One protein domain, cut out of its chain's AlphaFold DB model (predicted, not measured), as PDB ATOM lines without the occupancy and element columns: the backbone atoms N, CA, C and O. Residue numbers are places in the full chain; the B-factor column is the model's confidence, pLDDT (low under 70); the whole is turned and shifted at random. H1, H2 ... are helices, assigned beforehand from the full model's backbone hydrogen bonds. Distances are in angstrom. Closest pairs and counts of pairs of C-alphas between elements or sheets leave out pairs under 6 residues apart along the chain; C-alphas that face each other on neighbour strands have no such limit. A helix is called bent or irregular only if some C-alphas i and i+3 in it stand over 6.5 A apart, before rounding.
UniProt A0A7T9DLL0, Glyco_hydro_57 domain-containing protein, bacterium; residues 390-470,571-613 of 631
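This is residues 390 to 470 and 571 to 613 of the 631 residues of the protein "Glyco_hydro_57 domain-containing protein" of bacterium (UniProt A0A7T9DLL0). One long helix, H1, runs through the middle; on one side H2 crosses it and H4 meets it near its first residues, with H3 farther out beyond H2. On the other side H6 runs alongside H1, with H5 close to the beginnings of H1 and H6 and the short H7 on the last residues of H1. The 124 printed residues hold seven named helices, H1 to H7 in chain order, and no named strand; the class is all helix. The whole is compact and rounded, with a radius of gyration of the C-alphas of 14.0 A and spans of 36 by 35 by 26 A.

Start with H1, residues 392 to 409, the hub, which touches four helices. Its residues 398 to 406 touch H2, residues 413 to 420, closest at C-alphas 402 and 417, 5.0 A apart; the lines are only just about perpendicular, at 70.3 degrees. H3, residues 439 to 446, is apart from H1 and close to H2 but not clearly touching, with C-alphas 414 and 445 closest at 6.6 A. H4, residues 453 to 464, touches H1 at a steep tilt of 61 degrees, opposite ways, with C-alphas 399 and 453 closest at 7.0 A. H5, residues 572 to 578, is close to H1 but not clearly touching, with C-alphas 394 and 578 closest at 7.8 A. H6, residues 587 to 598, touches H1 at a shallow tilt of 14 degrees, the same way, with C-alphas 401 and 597 closest at 6.8 A. H7, residues 603 to 607, touches residues 405 to 409 of H1, with C-alphas 405 and 603 closest at 6.7 A. Every O i to N i+4 pair is within hydrogen-bond range in H1, H3, H4 and H6, against 2 of 4 in H2, 0 of 3 in H5 and 0 of 1 in H7; for O i to N i+3, H5 has 4 of 4 and H7 has 2 of 2.

Find C-alpha 392 at (-26.430, -0.164, 53.509); from there H1 runs 26.0 A to C-alpha 409. H2 is only just irregular, with C-alphas 415 and 418 6.52 A apart. H4 measures 16.1 A and H6 16.3 A. Find the last residue of H7 at C-alpha 607, (-30.991, -3.132, 30.760).

The farthest C-alphas, of Glu 437 and Ser 588, are 37.9 A apart. Residues 471 to 570 are not printed, and C-alphas 470 and 571 are 14.9 A apart across this cut. The link from H2 to H3 is long, residues 421 to 438. Mean pLDDT of the printed part is 80.7; among the 21 residues under 70 are 447 to 451 and 462 to 470.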
ATOM      1  N   SER A 390     -28.288   6.898  51.220       56.28
ATOM      2  CA  SER A 390     -28.604   5.506  50.927       56.28
ATOM      3  C   SER A 390     -28.342   4.526  52.073       56.28
ATOM      4  O   SER A 390     -27.203   4.394  52.508       56.28
ATOM      5  N   SER A 391     -29.339   3.719  52.445       70.88
ATOM      6  CA  SER A 391     -29.125   2.592  53.361       70.88
ATOM      7  C   SER A 391     -28.070   1.600  52.844       70.88
ATOM      8  O   SER A 391     -27.918   1.393  51.633       70.88
ATOM      9  N   ILE A 392     -27.380   0.932  53.776       76.81
ATOM     10  CA  ILE A 392     -26.430  -0.164  53.509       76.81
ATOM     11  C   ILE A 392     -27.042  -1.223  52.569       76.81
ATOM     12  O   ILE A 392     -26.373  -1.732  51.668       76.81
ATOM     13  N   ASP A 393     -28.345  -1.482  52.701       81.38
ATOM     14  CA  ASP A 393     -29.078  -2.450  51.878       81.38
ATOM     15  C   ASP A 393     -29.097  -2.122  50.379       81.38
ATOM     16  O   ASP A 393     -29.196  -3.037  49.556       81.38
ATOM     17  N   LEU A 394     -29.001  -0.840  49.992       86.12
ATOM     18  CA  LEU A 394     -28.892  -0.481  48.576       86.12
ATOM     19  C   LEU A 394     -27.534  -0.913  48.006       86.12
ATOM     20  O   LEU A 394     -27.472  -1.390  46.874       86.12
ATOM     21  N   PHE A 395     -26.450  -0.755  48.765       86.56
ATOM     22  CA  PHE A 395     -25.114  -1.153  48.312       86.56
ATOM     23  C   PHE A 395     -24.969  -2.674  48.264       86.56
ATOM     24  O   PHE A 395     -24.392  -3.204  47.318       86.56
ATOM     25  N   PHE A 396     -25.594  -3.385  49.203       86.75
ATOM     26  CA  PHE A 396     -25.734  -4.836  49.113       86.75
ATOM     27  C   PHE A 396     -26.473  -5.279  47.848       86.75
ATOM     28  O   PHE A 396     -26.030  -6.200  47.170       86.75
ATOM     29  N   LEU A 397     -27.571  -4.609  47.497       90.12
ATOM     30  CA  LEU A 397     -28.312  -4.929  46.278       90.12
ATOM     31  C   LEU A 397     -27.487  -4.695  45.005       90.12
ATOM     32  O   LEU A 397     -27.586  -5.470  44.060       90.12
ATOM     33  N   GLN A 398     -26.672  -3.642  44.983       90.62
ATOM     34  CA  GLN A 398     -25.762  -3.362  43.871       90.62
ATOM     35  C   GLN A 398     -24.674  -4.415  43.727       90.62
ATOM     36  O   GLN A 398     -24.383  -4.841  42.613       90.62
ATOM     37  N   TYR A 399     -24.106  -4.851  44.851       90.94
ATOM     38  CA  TYR A 399     -23.152  -5.948  44.874       90.94
ATOM     39  C   TYR A 399     -23.777  -7.234  44.323       90.94
ATOM     40  O   TYR A 399     -23.217  -7.855  43.421       90.94
ATOM     41  N   ASP A 400     -24.967  -7.601  44.810       92.06
ATOM     42  CA  ASP A 400     -25.676  -8.807  44.367       92.06
ATOM     43  C   ASP A 400     -25.993  -8.748  42.861       92.06
ATOM     44  O   ASP A 400     -25.866  -9.748  42.153       92.06
ATOM     45  N   PHE A 401     -26.340  -7.562  42.355       92.81
ATOM     46  CA  PHE A 401     -26.573  -7.327  40.932       92.81
ATOM     47  C   PHE A 401     -25.302  -7.496  40.099       92.81
ATOM     48  O   PHE A 401     -25.301  -8.264  39.139       92.81
ATOM     49  N   ALA A 402     -24.201  -6.850  40.490       91.69
ATOM     50  CA  ALA A 402     -22.917  -7.003  39.810       91.69
ATOM     51  C   ALA A 402     -22.426  -8.458  39.830       91.69
ATOM     52  O   ALA A 402     -21.914  -8.951  38.824       91.69
ATOM     53  N   LYS A 403     -22.638  -9.168  40.945       92.38
ATOM     54  CA  LYS A 403     -22.330 -10.592  41.064       92.38
ATOM     55  C   LYS A 403     -23.138 -11.420  40.066       92.38
ATOM     56  O   LYS A 403     -22.549 -12.194  39.315       92.38
ATOM     57  N   ARG A 404     -24.453 -11.209  39.980       93.81
ATOM     58  CA  ARG A 404     -25.298 -11.914  39.005       93.81
ATOM     59  C   ARG A 404     -24.858 -11.655  37.562       93.81
ATOM     60  O   ARG A 404     -24.808 -12.584  36.765       93.81
ATOM     61  N   LEU A 405     -24.497 -10.415  37.231       92.06
ATOM     62  CA  LEU A 405     -23.970 -10.080  35.903       92.06
ATOM     63  C   LEU A 405     -22.635 -10.771  35.621       92.06
ATOM     64  O   LEU A 405     -22.424 -11.252  34.512       92.06
ATOM     65  N   SER A 406     -21.759 -10.864  36.624       92.88
ATOM     66  CA  SER A 406     -20.480 -11.566  36.489       92.88
ATOM     67  C   SER A 406     -20.674 -13.062  36.196       92.88
ATOM     68  O   SER A 406     -19.997 -13.604  35.324       92.88
ATOM     69  N   GLU A 407     -21.671 -13.692  36.832       93.12
ATOM     70  CA  GLU A 407     -22.052 -15.092  36.601       93.12
ATOM     71  C   GLU A 407     -22.605 -15.311  35.184       93.12
ATOM     72  O   GLU A 407     -22.218 -16.269  34.523       93.12
ATOM     73  N   ILE A 408     -23.474 -14.413  34.704       92.88
ATOM     74  CA  ILE A 408     -24.067 -14.483  33.357       92.88
ATOM     75  C   ILE A 408     -23.011 -14.253  32.268       92.88
ATOM     76  O   ILE A 408     -22.964 -14.983  31.281       92.88
ATOM     77  N   ALA A 409     -22.155 -13.240  32.432       89.88
ATOM     78  CA  ALA A 409     -21.142 -12.887  31.440       89.88
ATOM     79  C   ALA A 409     -19.901 -13.793  31.470       89.88
ATOM     80  O   ALA A 409     -19.082 -13.718  30.555       89.88
ATOM     81  N   GLY A 410     -19.713 -14.596  32.524       89.75
ATOM     82  CA  GLY A 410     -18.483 -15.364  32.731       89.75
ATOM     83  C   GLY A 410     -17.250 -14.476  32.951       89.75
ATOM     84  O   GLY A 410     -16.153 -14.827  32.524       89.75
ATOM     85  N   THR A 411     -17.428 -13.313  33.584       88.00
ATOM     86  CA  THR A 411     -16.362 -12.321  33.844       88.00
ATOM     87  C   THR A 411     -16.208 -12.067  35.343       88.00
ATOM     88  O   THR A 411     -16.953 -12.608  36.156       88.00
ATOM     89  N   SER A 412     -15.227 -11.254  35.743       88.12
ATOM     90  CA  SER A 412     -15.022 -10.924  37.157       88.12
ATOM     91  C   SER A 412     -16.031  -9.887  37.656       88.12
ATOM     92  O   SER A 412     -16.328  -8.908  36.970       88.12
ATOM     93  N   ILE A 413     -16.477 -10.029  38.909       87.75
ATOM     94  CA  ILE A 413     -17.251  -8.989  39.604       87.75
ATOM     95  C   ILE A 413     -16.489  -7.655  39.666       87.75
ATOM     96  O   ILE A 413     -17.124  -6.606  39.604       87.75
ATOM     97  N   VAL A 414     -15.145  -7.684  39.681       86.69
ATOM     98  CA  VAL A 414     -14.279  -6.492  39.573       86.69
ATOM     99  C   VAL A 414     -14.657  -5.671  38.337       86.69
ATOM    100  O   VAL A 414     -14.720  -4.453  38.388       86.69
ATOM    101  N   GLU A 415     -14.949  -6.321  37.214       86.31
ATOM    102  CA  GLU A 415     -15.270  -5.620  35.974       86.31
ATOM    103  C   GLU A 415     -16.724  -5.132  35.945       86.31
ATOM    104  O   GLU A 415     -17.015  -4.055  35.423       86.31
ATOM    105  N   MET A 416     -17.644  -5.909  36.521       88.81
ATOM    106  CA  MET A 416     -19.077  -5.612  36.480       88.81
ATOM    107  C   MET A 416     -19.494  -4.528  37.471       88.81
ATOM    108  O   MET A 416     -20.336  -3.690  37.148       88.81
ATOM    109  N   LEU A 417     -18.887  -4.502  38.655       87.75
ATOM    110  CA  LEU A 417     -19.233  -3.576  39.728       87.75
ATOM    111  C   LEU A 417     -19.146  -2.091  39.304       87.75
ATOM    112  O   LEU A 417     -20.146  -1.390  39.455       87.75
ATOM    113  N   PRO A 418     -18.045  -1.576  38.729       84.81
ATOM    114  CA  PRO A 418     -17.955  -0.167  38.346       84.81
ATOM    115  C   PRO A 418     -18.716   0.163  37.056       84.81
ATOM    116  O   PRO A 418     -19.098   1.313  36.857       84.81
ATOM    117  N   LYS A 419     -18.951  -0.826  36.183       84.38
ATOM    118  CA  LYS A 419     -19.678  -0.635  34.919       84.38
ATOM    119  C   LYS A 419     -21.188  -0.549  35.119       84.38
ATOM    120  O   LYS A 419     -21.841   0.222  34.426       84.38
ATOM    121  N   TRP A 420     -21.739  -1.328  36.049       85.00
ATOM    122  CA  TRP A 420     -23.188  -1.532  36.160       85.00
ATOM    123  C   TRP A 420     -23.825  -0.952  37.422       85.00
ATOM    124  O   TRP A 420     -25.046  -1.009  37.578       85.00
ATOM    125  N   THR A 421     -23.032  -0.389  38.334       87.00
ATOM    126  CA  THR A 421     -23.514   0.139  39.617       87.00
ATOM    127  C   THR A 421     -23.024   1.567  39.864       87.00
ATOM    128  O   THR A 421     -22.184   2.089  39.136       87.00
ATOM    129  N   GLN A 422     -23.522   2.222  40.917       81.94
ATOM    130  CA  GLN A 422     -23.052   3.564  41.289       81.94
ATOM    131  C   GLN A 422     -21.725   3.545  42.071       81.94
ATOM    132  O   GLN A 422     -21.241   4.616  42.422       81.94
ATOM    133  N   ILE A 423     -21.120   2.377  42.330       82.25
ATOM    134  CA  ILE A 423     -19.894   2.259  43.137       82.25
ATOM    135  C   ILE A 423     -18.736   3.086  42.560       82.25
ATOM    136  O   ILE A 423     -18.066   3.783  43.317       82.25
ATOM    137  N   TRP A 424     -18.562   3.103  41.233       81.88
ATOM    138  CA  TRP A 424     -17.547   3.925  40.558       81.88
ATOM    139  C   TRP A 424     -17.612   5.405  40.964       81.88
ATOM    140  O   TRP A 424     -16.601   6.011  41.309       81.88
ATOM    141  N   ASN A 425     -18.824   5.966  41.015       75.75
ATOM    142  CA  ASN A 425     -19.057   7.382  41.314       75.75
ATOM    143  C   ASN A 425     -18.773   7.761  42.774       75.75
ATOM    144  O   ASN A 425     -18.782   8.941  43.111       75.75
ATOM    145  N   TYR A 426     -18.559   6.772  43.638       76.56
ATOM    146  CA  TYR A 426     -18.317   6.958  45.064       76.56
ATOM    147  C   TYR A 426     -16.895   6.613  45.502       76.56
ATOM    148  O   TYR A 426     -16.547   6.818  46.662       76.56
ATOM    149  N   LEU A 427     -16.084   6.074  44.590       75.44
ATOM    150  CA  LEU A 427     -14.690   5.719  44.842       75.44
ATOM    151  C   LEU A 427     -13.714   6.817  44.414       75.44
ATOM    152  O   LEU A 427     -12.516   6.683  44.646       75.44
ATOM    153  N   GLY A 428     -14.206   7.936  43.872       70.69
ATOM    154  CA  GLY A 428     -13.399   9.104  43.473       70.69
ATOM    155  C   GLY A 428     -12.557   8.861  42.245       70.69
ATOM    156  O   GLY A 428     -11.573   9.562  42.021       70.69
ATOM    157  N   CYS A 429     -12.949   7.856  41.472       78.06
ATOM    158  CA  CYS A 429     -12.382   7.594  40.174       78.06
ATOM    159  C   CYS A 429     -12.618   8.796  39.248       78.06
ATOM    160  O   CYS A 429     -13.628   9.503  39.344       78.06
ATOM    161  N   GLN A 430     -11.682   9.032  38.338       73.19
ATOM    162  CA  GLN A 430     -11.736  10.144  37.407       73.19
ATOM    163  C   GLN A 430     -12.689   9.841  36.247       73.19
ATOM    164  O   GLN A 430     -12.586   8.823  35.566       73.19
ATOM    165  N   GLY A 431     -13.599  10.780  35.982       68.69
ATOM    166  CA  GLY A 431     -14.577  10.665  34.902       68.69
ATOM    167  C   GLY A 431     -15.770   9.762  35.235       68.69
ATOM    168  O   GLY A 431     -15.836   9.103  36.267       68.69
ATOM    169  N   THR A 432     -16.767   9.762  34.349       65.94
ATOM    170  CA  THR A 432     -18.032   9.022  34.533       65.94
ATOM    171  C   THR A 432     -18.041   7.656  33.852       65.94
ATOM    172  O   THR A 432     -19.022   6.924  33.960       65.94
ATOM    173  N   GLN A 433     -16.990   7.331  33.099       74.88
ATOM    174  CA  GLN A 433     -16.837   6.056  32.411       74.88
ATOM    175  C   GLN A 433     -15.786   5.218  33.127       74.88
ATOM    176  O   GLN A 433     -14.762   5.742  33.557       74.88
ATOM    177  N   TYR A 434     -16.048   3.917  33.224       82.44
ATOM    178  CA  TYR A 434     -15.117   2.972  33.820       82.44
ATOM    179  C   TYR A 434     -13.769   2.986  33.090       82.44
ATOM    180  O   TYR A 434     -13.704   2.711  31.891       82.44
ATOM    181  N   ASN A 435     -12.705   3.240  33.847       83.88
ATOM    182  CA  ASN A 435     -11.324   3.092  33.422       83.88
ATOM    183  C   ASN A 435     -10.621   2.061  34.330       83.88
ATOM    184  O   ASN A 435     -10.433   2.338  35.516       83.88
ATOM    185  N   PRO A 436     -10.211   0.889  33.810       85.56
ATOM    186  CA  PRO A 436      -9.527  -0.124  34.613       85.56
ATOM    187  C   PRO A 436      -8.176   0.346  35.175       85.56
ATOM    188  O   PRO A 436      -7.696  -0.244  36.137       85.56
ATOM    189  N   GLU A 437      -7.576   1.392  34.599       87.69
ATOM    190  CA  GLU A 437      -6.280   1.947  35.011       87.69
ATOM    191  C   GLU A 437      -6.406   3.109  36.012       87.69
ATOM    192  O   GLU A 437      -5.396   3.689  36.411       87.69
ATOM    193  N   ASP A 438      -7.626   3.479  36.420       87.56
ATOM    194  CA  ASP A 438      -7.816   4.577  37.367       87.56
ATOM    195  C   ASP A 438      -7.168   4.252  38.729       87.56
ATOM    196  O   ASP A 438      -7.483   3.213  39.316       87.56
ATOM    197  N   PRO A 439      -6.297   5.123  39.277       85.31
ATOM    198  CA  PRO A 439      -5.575   4.834  40.514       85.31
ATOM    199  C   PRO A 439      -6.483   4.515  41.707       85.31
ATOM    200  O   PRO A 439      -6.167   3.619  42.492       85.31
ATOM    201  N   ALA A 440      -7.623   5.203  41.839       83.12
ATOM    202  CA  ALA A 440      -8.552   4.977  42.940       83.12
ATOM    203  C   ALA A 440      -9.264   3.626  42.792       83.12
ATOM    204  O   ALA A 440      -9.486   2.929  43.789       83.12
ATOM    205  N   TRP A 441      -9.573   3.225  41.558       86.50
ATOM    206  CA  TRP A 441     -10.134   1.911  41.261       86.50
ATOM    207  C   TRP A 441      -9.121   0.774  41.449       86.50
ATOM    208  O   TRP A 441      -9.446  -0.245  42.063       86.50
ATOM    209  N   VAL A 442      -7.890   0.941  40.963       86.25
ATOM    210  CA  VAL A 442      -6.804  -0.043  41.094       86.25
ATOM    211  C   VAL A 442      -6.509  -0.310  42.568       86.25
ATOM    212  O   VAL A 442      -6.511  -1.458  43.001       86.25
ATOM    213  N   GLU A 443      -6.356   0.746  43.367       84.25
ATOM    214  CA  GLU A 443      -6.156   0.628  44.811       84.25
ATOM    215  C   GLU A 443      -7.330  -0.100  45.490       84.25
ATOM    216  O   GLU A 443      -7.119  -0.979  46.324       84.25
ATOM    217  N   PHE A 444      -8.575   0.231  45.129       84.38
ATOM    218  CA  PHE A 444      -9.763  -0.392  45.722       84.38
ATOM    219  C   PHE A 444      -9.891  -1.879  45.358       84.38
ATOM    220  O   PHE A 444     -10.122  -2.716  46.224       84.38
ATOM    221  N   SER A 445      -9.710  -2.218  44.082       83.88
ATOM    222  CA  SER A 445      -9.857  -3.588  43.577       83.88
ATOM    223  C   SER A 445      -8.737  -4.535  44.022       83.88
ATOM    224  O   SER A 445      -8.943  -5.746  44.014       83.88
ATOM    225  N   GLN A 446      -7.576  -4.010  44.435       80.56
ATOM    226  CA  GLN A 446      -6.433  -4.801  44.914       80.56
ATOM    227  C   GLN A 446      -6.344  -4.917  46.444       80.56
ATOM    228  O   GLN A 446      -5.682  -5.824  46.944       80.56
ATOM    229  N   SER A 447      -6.975  -4.012  47.196       65.00
ATOM    230  CA  SER A 447      -6.851  -3.946  48.663       65.00
ATOM    231  C   SER A 447      -7.834  -4.840  49.429       65.00
ATOM    232  O   SER A 447      -7.735  -4.947  50.652       65.00
ATOM    233  N   VAL A 448      -8.776  -5.494  48.740       64.31
ATOM    234  CA  VAL A 448      -9.936  -6.159  49.353       64.31
ATOM    235  C   VAL A 448     -10.265  -7.448  48.610       64.31
ATOM    236  O   VAL A 448     -10.261  -7.473  47.381       64.31
ATOM    237  N   ASP A 449     -10.646  -8.498  49.342       69.81
ATOM    238  CA  ASP A 449     -11.356  -9.630  48.746       69.81
ATOM    239  C   ASP A 449     -12.789  -9.198  48.399       69.81
ATOM    240  O   ASP A 449     -13.732  -9.358  49.178       69.81
ATOM    241  N   ILE A 450     -12.946  -8.586  47.226       66.38
ATOM    242  CA  ILE A 450     -14.247  -8.122  46.745       66.38
ATOM    243  C   ILE A 450     -15.180  -9.270  46.332       66.38
ATOM    244  O   ILE A 450     -16.266  -8.995  45.832       66.38
ATOM    245  N   PHE A 451     -14.776 -10.538  46.485       68.19
ATOM    246  CA  PHE A 451     -15.643 -11.695  46.255       68.19
ATOM    247  C   PHE A 451     -16.517 -12.011  47.480       68.19
ATOM    248  O   PHE A 451     -17.558 -12.673  47.341       68.19
ATOM    249  N   ASP A 452     -16.156 -11.488  48.658       81.62
ATOM    250  CA  ASP A 452     -16.999 -11.503  49.850       81.62
ATOM    251  C   ASP A 452     -17.812 -10.207  50.006       81.62
ATOM    252  O   ASP A 452     -17.299  -9.088  50.052       81.62
ATOM    253  N   ARG A 453     -19.124 -10.386  50.167       79.00
ATOM    254  CA  ARG A 453     -20.128  -9.315  50.212       79.00
ATOM    255  C   ARG A 453     -19.943  -8.362  51.402       79.00
ATOM    256  O   ARG A 453     -20.203  -7.167  51.267       79.00
ATOM    257  N   ASN A 454     -19.518  -8.868  52.562       74.50
ATOM    258  CA  ASN A 454     -19.338  -8.058  53.774       74.50
ATOM    259  C   ASN A 454     -17.989  -7.331  53.770       74.50
ATOM    260  O   ASN A 454     -17.902  -6.170  54.173       74.50
ATOM    261  N   THR A 455     -16.950  -8.004  53.278       77.44
ATOM    262  CA  THR A 455     -15.596  -7.460  53.142       77.44
ATOM    263  C   THR A 455     -15.566  -6.333  52.108       77.44
ATOM    264  O   THR A 455     -15.015  -5.268  52.391       77.44
ATOM    265  N   PHE A 456     -16.266  -6.506  50.978       81.50
ATOM    266  CA  PHE A 456     -16.523  -5.448  49.999       81.50
ATOM    267  C   PHE A 456     -17.110  -4.190  50.649       81.50
ATOM    268  O   PHE A 456     -16.566  -3.100  50.479       81.50
ATOM    269  N   LEU A 457     -18.208  -4.327  51.404       74.94
ATOM    270  CA  LEU A 457     -18.863  -3.168  52.004       74.94
ATOM    271  C   LEU A 457     -17.950  -2.445  52.980       74.94
ATOM    272  O   LEU A 457     -17.864  -1.224  52.916       74.94
ATOM    273  N   LYS A 458     -17.273  -3.180  53.865       73.19
ATOM    274  CA  LYS A 458     -16.367  -2.579  54.845       73.19
ATOM    275  C   LYS A 458     -15.352  -1.668  54.152       73.19
ATOM    276  O   LYS A 458     -15.259  -0.492  54.486       73.19
ATOM    277  N   ALA A 459     -14.680  -2.184  53.129       73.12
ATOM    278  CA  ALA A 459     -13.674  -1.416  52.413       73.12
ATOM    279  C   ALA A 459     -14.256  -0.298  51.533       73.12
ATOM    280  O   ALA A 459     -13.653   0.768  51.405       73.12
ATOM    281  N   PHE A 460     -15.439  -0.508  50.945       78.00
ATOM    282  CA  PHE A 460     -16.148   0.540  50.211       78.00
ATOM    283  C   PHE A 460     -16.475   1.716  51.130       78.00
ATOM    284  O   PHE A 460     -16.216   2.859  50.770       78.00
ATOM    285  N   PHE A 461     -16.989   1.445  52.330       72.25
ATOM    286  CA  PHE A 461     -17.325   2.470  53.312       72.25
ATOM    287  C   PHE A 461     -16.095   3.181  53.874       72.25
ATOM    288  O   PHE A 461     -16.135   4.403  53.999       72.25
ATOM    289  N   ASP A 462     -15.000   2.457  54.123       69.62
ATOM    290  CA  ASP A 462     -13.729   3.059  54.542       69.62
ATOM    291  C   ASP A 462     -13.257   4.119  53.525       69.62
ATOM    292  O   ASP A 462     -12.843   5.218  53.912       69.62
ATOM    293  N   LYS A 463     -13.413   3.843  52.220       67.81
ATOM    294  CA  LYS A 463     -13.046   4.764  51.130       67.81
ATOM    295  C   LYS A 463     -14.108   5.839  50.848       67.81
ATOM    296  O   LYS A 463     -13.752   6.988  50.592       67.81
ATOM    297  N   TYR A 464     -15.395   5.513  50.969       62.28
ATOM    298  CA  TYR A 464     -16.541   6.419  50.782       62.28
ATOM    299  C   TYR A 464     -16.468   7.661  51.679       62.28
ATOM    300  O   TYR A 464     -16.751   8.772  51.238       62.28
ATOM    301  N   SER A 465     -16.030   7.487  52.929       48.50
ATOM    302  CA  SER A 465     -15.889   8.568  53.915       48.50
ATOM    303  C   SER A 465     -14.847   9.651  53.582       48.50
ATOM    304  O   SER A 465     -14.648  10.560  54.386       48.50
ATOM    305  N   SER A 466     -14.168   9.566  52.433       39.94
ATOM    306  CA  SER A 466     -13.082  10.476  52.044       39.94
ATOM    307  C   SER A 466     -13.450  11.504  50.965       39.94
ATOM    308  O   SER A 466     -12.568  12.247  50.536       39.94
ATOM    309  N   GLN A 467     -14.711  11.572  50.508       42.38
ATOM    310  CA  GLN A 467     -15.050  12.322  49.288       42.38
ATOM    311  C   GLN A 467     -16.197  13.319  49.433       42.38
ATOM    312  O   GLN A 467     -17.301  12.985  49.865       42.38
ATOM    313  N   ASP A 468     -15.947  14.542  48.963       35.09
ATOM    314  CA  ASP A 468     -16.964  15.569  48.773       35.09
ATOM    315  C   ASP A 468     -17.791  15.280  47.516       35.09
ATOM    316  O   ASP A 468     -17.369  15.495  46.377       35.09
ATOM    317  N   LEU A 469     -19.018  14.801  47.716       39.09
ATOM    318  CA  LEU A 469     -19.966  14.611  46.625       39.09
ATOM    319  C   LEU A 469     -20.611  15.947  46.229       39.09
ATOM    320  O   LEU A 469     -21.522  16.431  46.892       39.09
ATOM    321  N   PHE A 470     -20.149  16.462  45.087       39.69
ATOM    322  CA  PHE A 470     -20.717  17.503  44.218       39.69
ATOM    323  C   PHE A 470     -21.083  18.872  44.846       39.69
ATOM    324  O   PHE A 470     -22.042  18.980  45.610       39.69
ATOM    325  N   HIS A 571     -26.051   5.972  34.650       66.38
ATOM    326  CA  HIS A 571     -26.692   7.028  35.422       66.38
ATOM    327  C   HIS A 571     -26.884   6.581  36.869       66.38
ATOM    328  O   HIS A 571     -27.902   5.978  37.199       66.38
ATOM    329  N   ALA A 572     -25.975   6.973  37.771       65.50
ATOM    330  CA  ALA A 572     -26.083   6.682  39.212       65.50
ATOM    331  C   ALA A 572     -27.481   6.954  39.798       65.50
ATOM    332  O   ALA A 572     -27.967   6.207  40.644       65.50
ATOM    333  N   SER A 573     -28.163   7.987  39.290       72.75
ATOM    334  CA  SER A 573     -29.511   8.363  39.724       72.75
ATOM    335  C   SER A 573     -30.578   7.279  39.528       72.75
ATOM    336  O   SER A 573     -31.597   7.327  40.216       72.75
ATOM    337  N   ILE A 574     -30.378   6.293  38.639       83.06
ATOM    338  CA  ILE A 574     -31.362   5.229  38.408       83.06
ATOM    339  C   ILE A 574     -31.555   4.342  39.640       83.06
ATOM    340  O   ILE A 574     -32.675   3.903  39.904       83.06
ATOM    341  N   TRP A 575     -30.500   4.161  40.440       85.31
ATOM    342  CA  TRP A 575     -30.536   3.417  41.699       85.31
ATOM    343  C   TRP A 575     -31.415   4.103  42.752       85.31
ATOM    344  O   TRP A 575     -32.014   3.431  43.593       85.31
ATOM    345  N   TRP A 576     -31.587   5.427  42.668       84.69
ATOM    346  CA  TRP A 576     -32.402   6.197  43.614       84.69
ATOM    347  C   TRP A 576     -33.906   5.914  43.486       84.69
ATOM    348  O   TRP A 576     -34.664   6.227  44.404       84.69
ATOM    349  N   GLN A 577     -34.369   5.263  42.407       88.31
ATOM    350  CA  GLN A 577     -35.773   4.836  42.308       88.31
ATOM    351  C   GLN A 577     -36.146   3.810  43.388       88.31
ATOM    352  O   GLN A 577     -37.301   3.758  43.823       88.31
ATOM    353  N   LEU A 578     -35.156   3.040  43.856       89.69
ATOM    354  CA  LEU A 578     -35.307   2.008  44.878       89.69
ATOM    355  C   LEU A 578     -35.323   2.571  46.302       89.69
ATOM    356  O   LEU A 578     -35.471   1.798  47.240       89.69
ATOM    357  N   GLN A 579     -35.200   3.886  46.486       85.12
ATOM    358  CA  GLN A 579     -35.101   4.510  47.805       85.12
ATOM    359  C   GLN A 579     -36.242   5.472  48.099       85.12
ATOM    360  O   GLN A 579     -36.832   6.060  47.188       85.12
ATOM    361  N   ASP A 580     -36.573   5.621  49.378       79.50
ATOM    362  CA  ASP A 580     -37.494   6.639  49.871       79.50
ATOM    363  C   ASP A 580     -36.800   7.999  50.070       79.50
ATOM    364  O   ASP A 580     -35.611   8.175  49.801       79.50
ATOM    365  N   ALA A 581     -37.560   8.998  50.522       68.81
ATOM    366  CA  ALA A 581     -37.036  10.348  50.716       68.81
ATOM    367  C   ALA A 581     -36.022  10.464  51.872       68.81
ATOM    368  O   ALA A 581     -35.271  11.436  51.910       68.81
ATOM    369  N   LYS A 582     -35.999   9.490  52.790       68.88
ATOM    370  CA  LYS A 582     -35.017   9.359  53.875       68.88
ATOM    371  C   LYS A 582     -33.822   8.487  53.457       68.88
ATOM    372  O   LYS A 582     -32.883   8.348  54.226       68.88
ATOM    373  N   GLY A 583     -33.873   7.941  52.239       73.81
ATOM    374  CA  GLY A 583     -32.876   7.084  51.616       73.81
ATOM    375  C   GLY A 583     -32.873   5.630  52.107       73.81
ATOM    376  O   GLY A 583     -31.963   4.863  51.780       73.81
ATOM    377  N   ASN A 584     -33.941   5.211  52.794       80.56
ATOM    378  CA  ASN A 584     -34.185   3.799  53.072       80.56
ATOM    379  C   ASN A 584     -34.592   3.068  51.792       80.56
ATOM    380  O   ASN A 584     -35.269   3.623  50.923       80.56
ATOM    381  N   LEU A 585     -34.233   1.790  51.698       85.50
ATOM    382  CA  LEU A 585     -34.636   0.930  50.595       85.50
ATOM    383  C   LEU A 585     -36.161   0.694  50.616       85.50
ATOM    384  O   LEU A 585     -36.724   0.204  51.592       85.50
ATOM    385  N   LYS A 586     -36.849   1.003  49.512       89.06
ATOM    386  CA  LYS A 586     -38.273   0.700  49.317       89.06
ATOM    387  C   LYS A 586     -38.450  -0.806  49.136       89.06
ATOM    388  O   LYS A 586     -38.310  -1.309  48.021       89.06
ATOM    389  N   THR A 587     -38.822  -1.511  50.203       85.94
ATOM    390  CA  THR A 587     -38.922  -2.983  50.247       85.94
ATOM    391  C   THR A 587     -39.654  -3.586  49.046       85.94
ATOM    392  O   THR A 587     -39.147  -4.508  48.418       85.94
ATOM    393  N   SER A 588     -40.810  -3.036  48.660       88.12
ATOM    394  CA  SER A 588     -41.585  -3.549  47.519       88.12
ATOM    395  C   SER A 588     -40.825  -3.454  46.187       88.12
ATOM    396  O   SER A 588     -40.733  -4.445  45.466       88.12
ATOM    397  N   MET A 589     -40.222  -2.299  45.878       90.19
ATOM    398  CA  MET A 589     -39.458  -2.116  44.635       90.19
ATOM    399  C   MET A 589     -38.154  -2.917  44.645       90.19
ATOM    400  O   MET A 589     -37.742  -3.450  43.620       90.19
ATOM    401  N   ALA A 590     -37.517  -3.036  45.806       90.44
ATOM    402  CA  ALA A 590     -36.310  -3.827  45.984       90.44
ATOM    403  C   ALA A 590     -36.555  -5.337  45.830       90.44
ATOM    404  O   ALA A 590     -35.688  -6.043  45.307       90.44
ATOM    405  N   ASN A 591     -37.722  -5.826  46.253       90.25
ATOM    406  CA  ASN A 591     -38.149  -7.209  46.042       90.25
ATOM    407  C   ASN A 591     -38.478  -7.474  44.570       90.25
ATOM    408  O   ASN A 591     -38.055  -8.494  44.033       90.25
ATOM    409  N   GLU A 592     -39.161  -6.540  43.899       92.56
ATOM    410  CA  GLU A 592     -39.399  -6.613  42.450       92.56
ATOM    411  C   GLU A 592     -38.068  -6.676  41.682       92.56
ATOM    412  O   GLU A 592     -37.878  -7.550  40.837       92.56
ATOM    413  N   PHE A 593     -37.113  -5.807  42.031       93.50
ATOM    414  CA  PHE A 593     -35.773  -5.801  41.442       93.50
ATOM    415  C   PHE A 593     -35.047  -7.136  41.663       93.50
ATOM    416  O   PHE A 593     -34.531  -7.709  40.711       93.50
ATOM    417  N   ARG A 594     -35.053  -7.679  42.892       93.50
ATOM    418  CA  ARG A 594     -34.443  -8.989  43.204       93.50
ATOM    419  C   ARG A 594     -35.066 -10.125  42.405       93.50
ATOM    420  O   ARG A 594     -34.339 -10.971  41.902       93.50
ATOM    421  N   SER A 595     -36.391 -10.127  42.275       92.44
ATOM    422  CA  SER A 595     -37.103 -11.153  41.514       92.44
ATOM    423  C   SER A 595     -36.781 -11.093  40.023       92.44
ATOM    424  O   SER A 595     -36.683 -12.136  39.388       92.44
ATOM    425  N   LYS A 596     -36.617  -9.898  39.443       93.38
ATOM    426  CA  LYS A 596     -36.167  -9.768  38.049       93.38
ATOM    427  C   LYS A 596     -34.707 -10.191  37.906       93.38
ATOM    428  O   LYS A 596     -34.387 -10.956  37.008       93.38
ATOM    429  N   MET A 597     -33.852  -9.768  38.839       94.38
ATOM    430  CA  MET A 597     -32.431 -10.119  38.882       94.38
ATOM    431  C   MET A 597     -32.200 -11.637  38.905       94.38
ATOM    432  O   MET A 597     -31.343 -12.131  38.177       94.38
ATOM    433  N   SER A 598     -32.972 -12.389  39.699       91.19
ATOM    434  CA  SER A 598     -32.843 -13.854  39.772       91.19
ATOM    435  C   SER A 598     -33.215 -14.568  38.472       91.19
ATOM    436  O   SER A 598     -32.754 -15.682  38.250       91.19
ATOM    437  N   ASN A 599     -34.024 -13.929  37.623       91.75
ATOM    438  CA  ASN A 599     -34.528 -14.492  36.371       91.75
ATOM    439  C   ASN A 599     -33.748 -14.014  35.134       91.75
ATOM    440  O   ASN A 599     -34.124 -14.372  34.025       91.75
ATOM    441  N   MET A 600     -32.705 -13.192  35.297       93.56
ATOM    442  CA  MET A 600     -31.878 -12.755  34.165       93.56
ATOM    443  C   MET A 600     -31.082 -13.933  33.605       93.56
ATOM    444  O   MET A 600     -30.448 -14.660  34.378       93.56
ATOM    445  N   GLU A 601     -31.061 -14.081  32.285       91.06
ATOM    446  CA  GLU A 601     -30.292 -15.109  31.571       91.06
ATOM    447  C   GLU A 601     -29.201 -14.491  30.688       91.06
ATOM    448  O   GLU A 601     -28.193 -15.135  30.404       91.06
ATOM    449  N   THR A 602     -29.366 -13.226  30.298       90.31
ATOM    450  CA  THR A 602     -28.452 -12.475  29.435       90.31
ATOM    451  C   THR A 602     -28.115 -11.104  30.028       90.31
ATOM    452  O   THR A 602     -28.775 -10.615  30.944       90.31
ATOM    453  N   ILE A 603     -27.074 -10.449  29.501       84.88
ATOM    454  CA  ILE A 603     -26.737  -9.064  29.877       84.88
ATOM    455  C   ILE A 603     -27.790  -8.065  29.372       84.88
ATOM    456  O   ILE A 603     -28.011  -7.040  30.010       84.88
ATOM    457  N   GLU A 604     -28.491  -8.373  28.282       84.00
ATOM    458  CA  GLU A 604     -29.566  -7.524  27.751       84.00
ATOM    459  C   GLU A 604     -30.768  -7.445  28.715       84.00
ATOM    460  O   GLU A 604     -31.392  -6.390  28.866       84.00
ATOM    461  N   ASP A 605     -31.036  -8.514  29.475       87.06
ATOM    462  CA  ASP A 605     -32.073  -8.518  30.519       87.06
ATOM    463  C   ASP A 605     -31.800  -7.469  31.612       87.06
ATOM    464  O   ASP A 605     -32.727  -6.881  32.182       87.06
ATOM    465  N   ALA A 606     -30.521  -7.184  31.874       83.81
ATOM    466  CA  ALA A 606     -30.082  -6.216  32.873       83.81
ATOM    467  C   ALA A 606     -30.448  -4.773  32.505       83.81
ATOM    468  O   ALA A 606     -30.654  -3.938  33.387       83.81
ATOM    469  N   GLU A 607     -30.572  -4.460  31.215       77.88
ATOM    470  CA  GLU A 607     -30.991  -3.132  30.760       77.88
ATOM    471  C   GLU A 607     -32.486  -2.885  31.011       77.88
ATOM    472  O   GLU A 607     -32.913  -1.744  31.211       77.88
ATOM    473  N   ASN A 608     -33.275  -3.962  31.097       81.19
ATOM    474  CA  ASN A 608     -34.726  -3.933  31.277       81.19
ATOM    475  C   ASN A 608     -35.181  -4.203  32.723       81.19
ATOM    476  O   ASN A 608     -36.383  -4.235  33.004       81.19
ATOM    477  N   ILE A 609     -34.247  -4.355  33.667       87.44
ATOM    478  CA  ILE A 609     -34.560  -4.655  35.074       87.44
ATOM    479  C   ILE A 609     -35.300  -3.506  35.785       87.44
ATOM    480  O   ILE A 609     -36.073  -3.716  36.729       87.44
ATOM    481  N   TRP A 610     -35.082  -2.275  35.324       87.38
ATOM    482  CA  TRP A 610     -35.553  -1.053  35.962       87.38
ATOM    483  C   TRP A 610     -37.058  -0.851  35.787       87.38
ATOM    484  O   TRP A 610     -37.593  -0.951  34.685       87.38
ATOM    485  N   LYS A 611     -37.753  -0.496  36.873       89.19
ATOM    486  CA  LYS A 611     -39.182  -0.152  36.809       89.19
ATOM    487  C   LYS A 611     -39.413   1.133  36.016       89.19
ATOM    488  O   LYS A 611     -40.342   1.207  35.218       89.19
ATOM    489  N   TYR A 612     -38.571   2.135  36.248       90.38
ATOM    490  CA  TYR A 612     -38.588   3.403  35.529       90.38
ATOM    491  C   TYR A 612     -37.311   3.569  34.707       90.38
ATOM    492  O   TYR A 612     -36.210   3.326  35.208       90.38
ATOM    493  N   LYS A 613     -37.470   4.020  33.458       89.12
ATOM    494  CA  LYS A 613     -36.366   4.300  32.527       89.12
ATOM    495  C   LYS A 613     -35.831   5.716  32.732       89.12
ATOM    496  O   LYS A 613     -36.598   6.610  33.078       89.12
TER     497      LYS A 613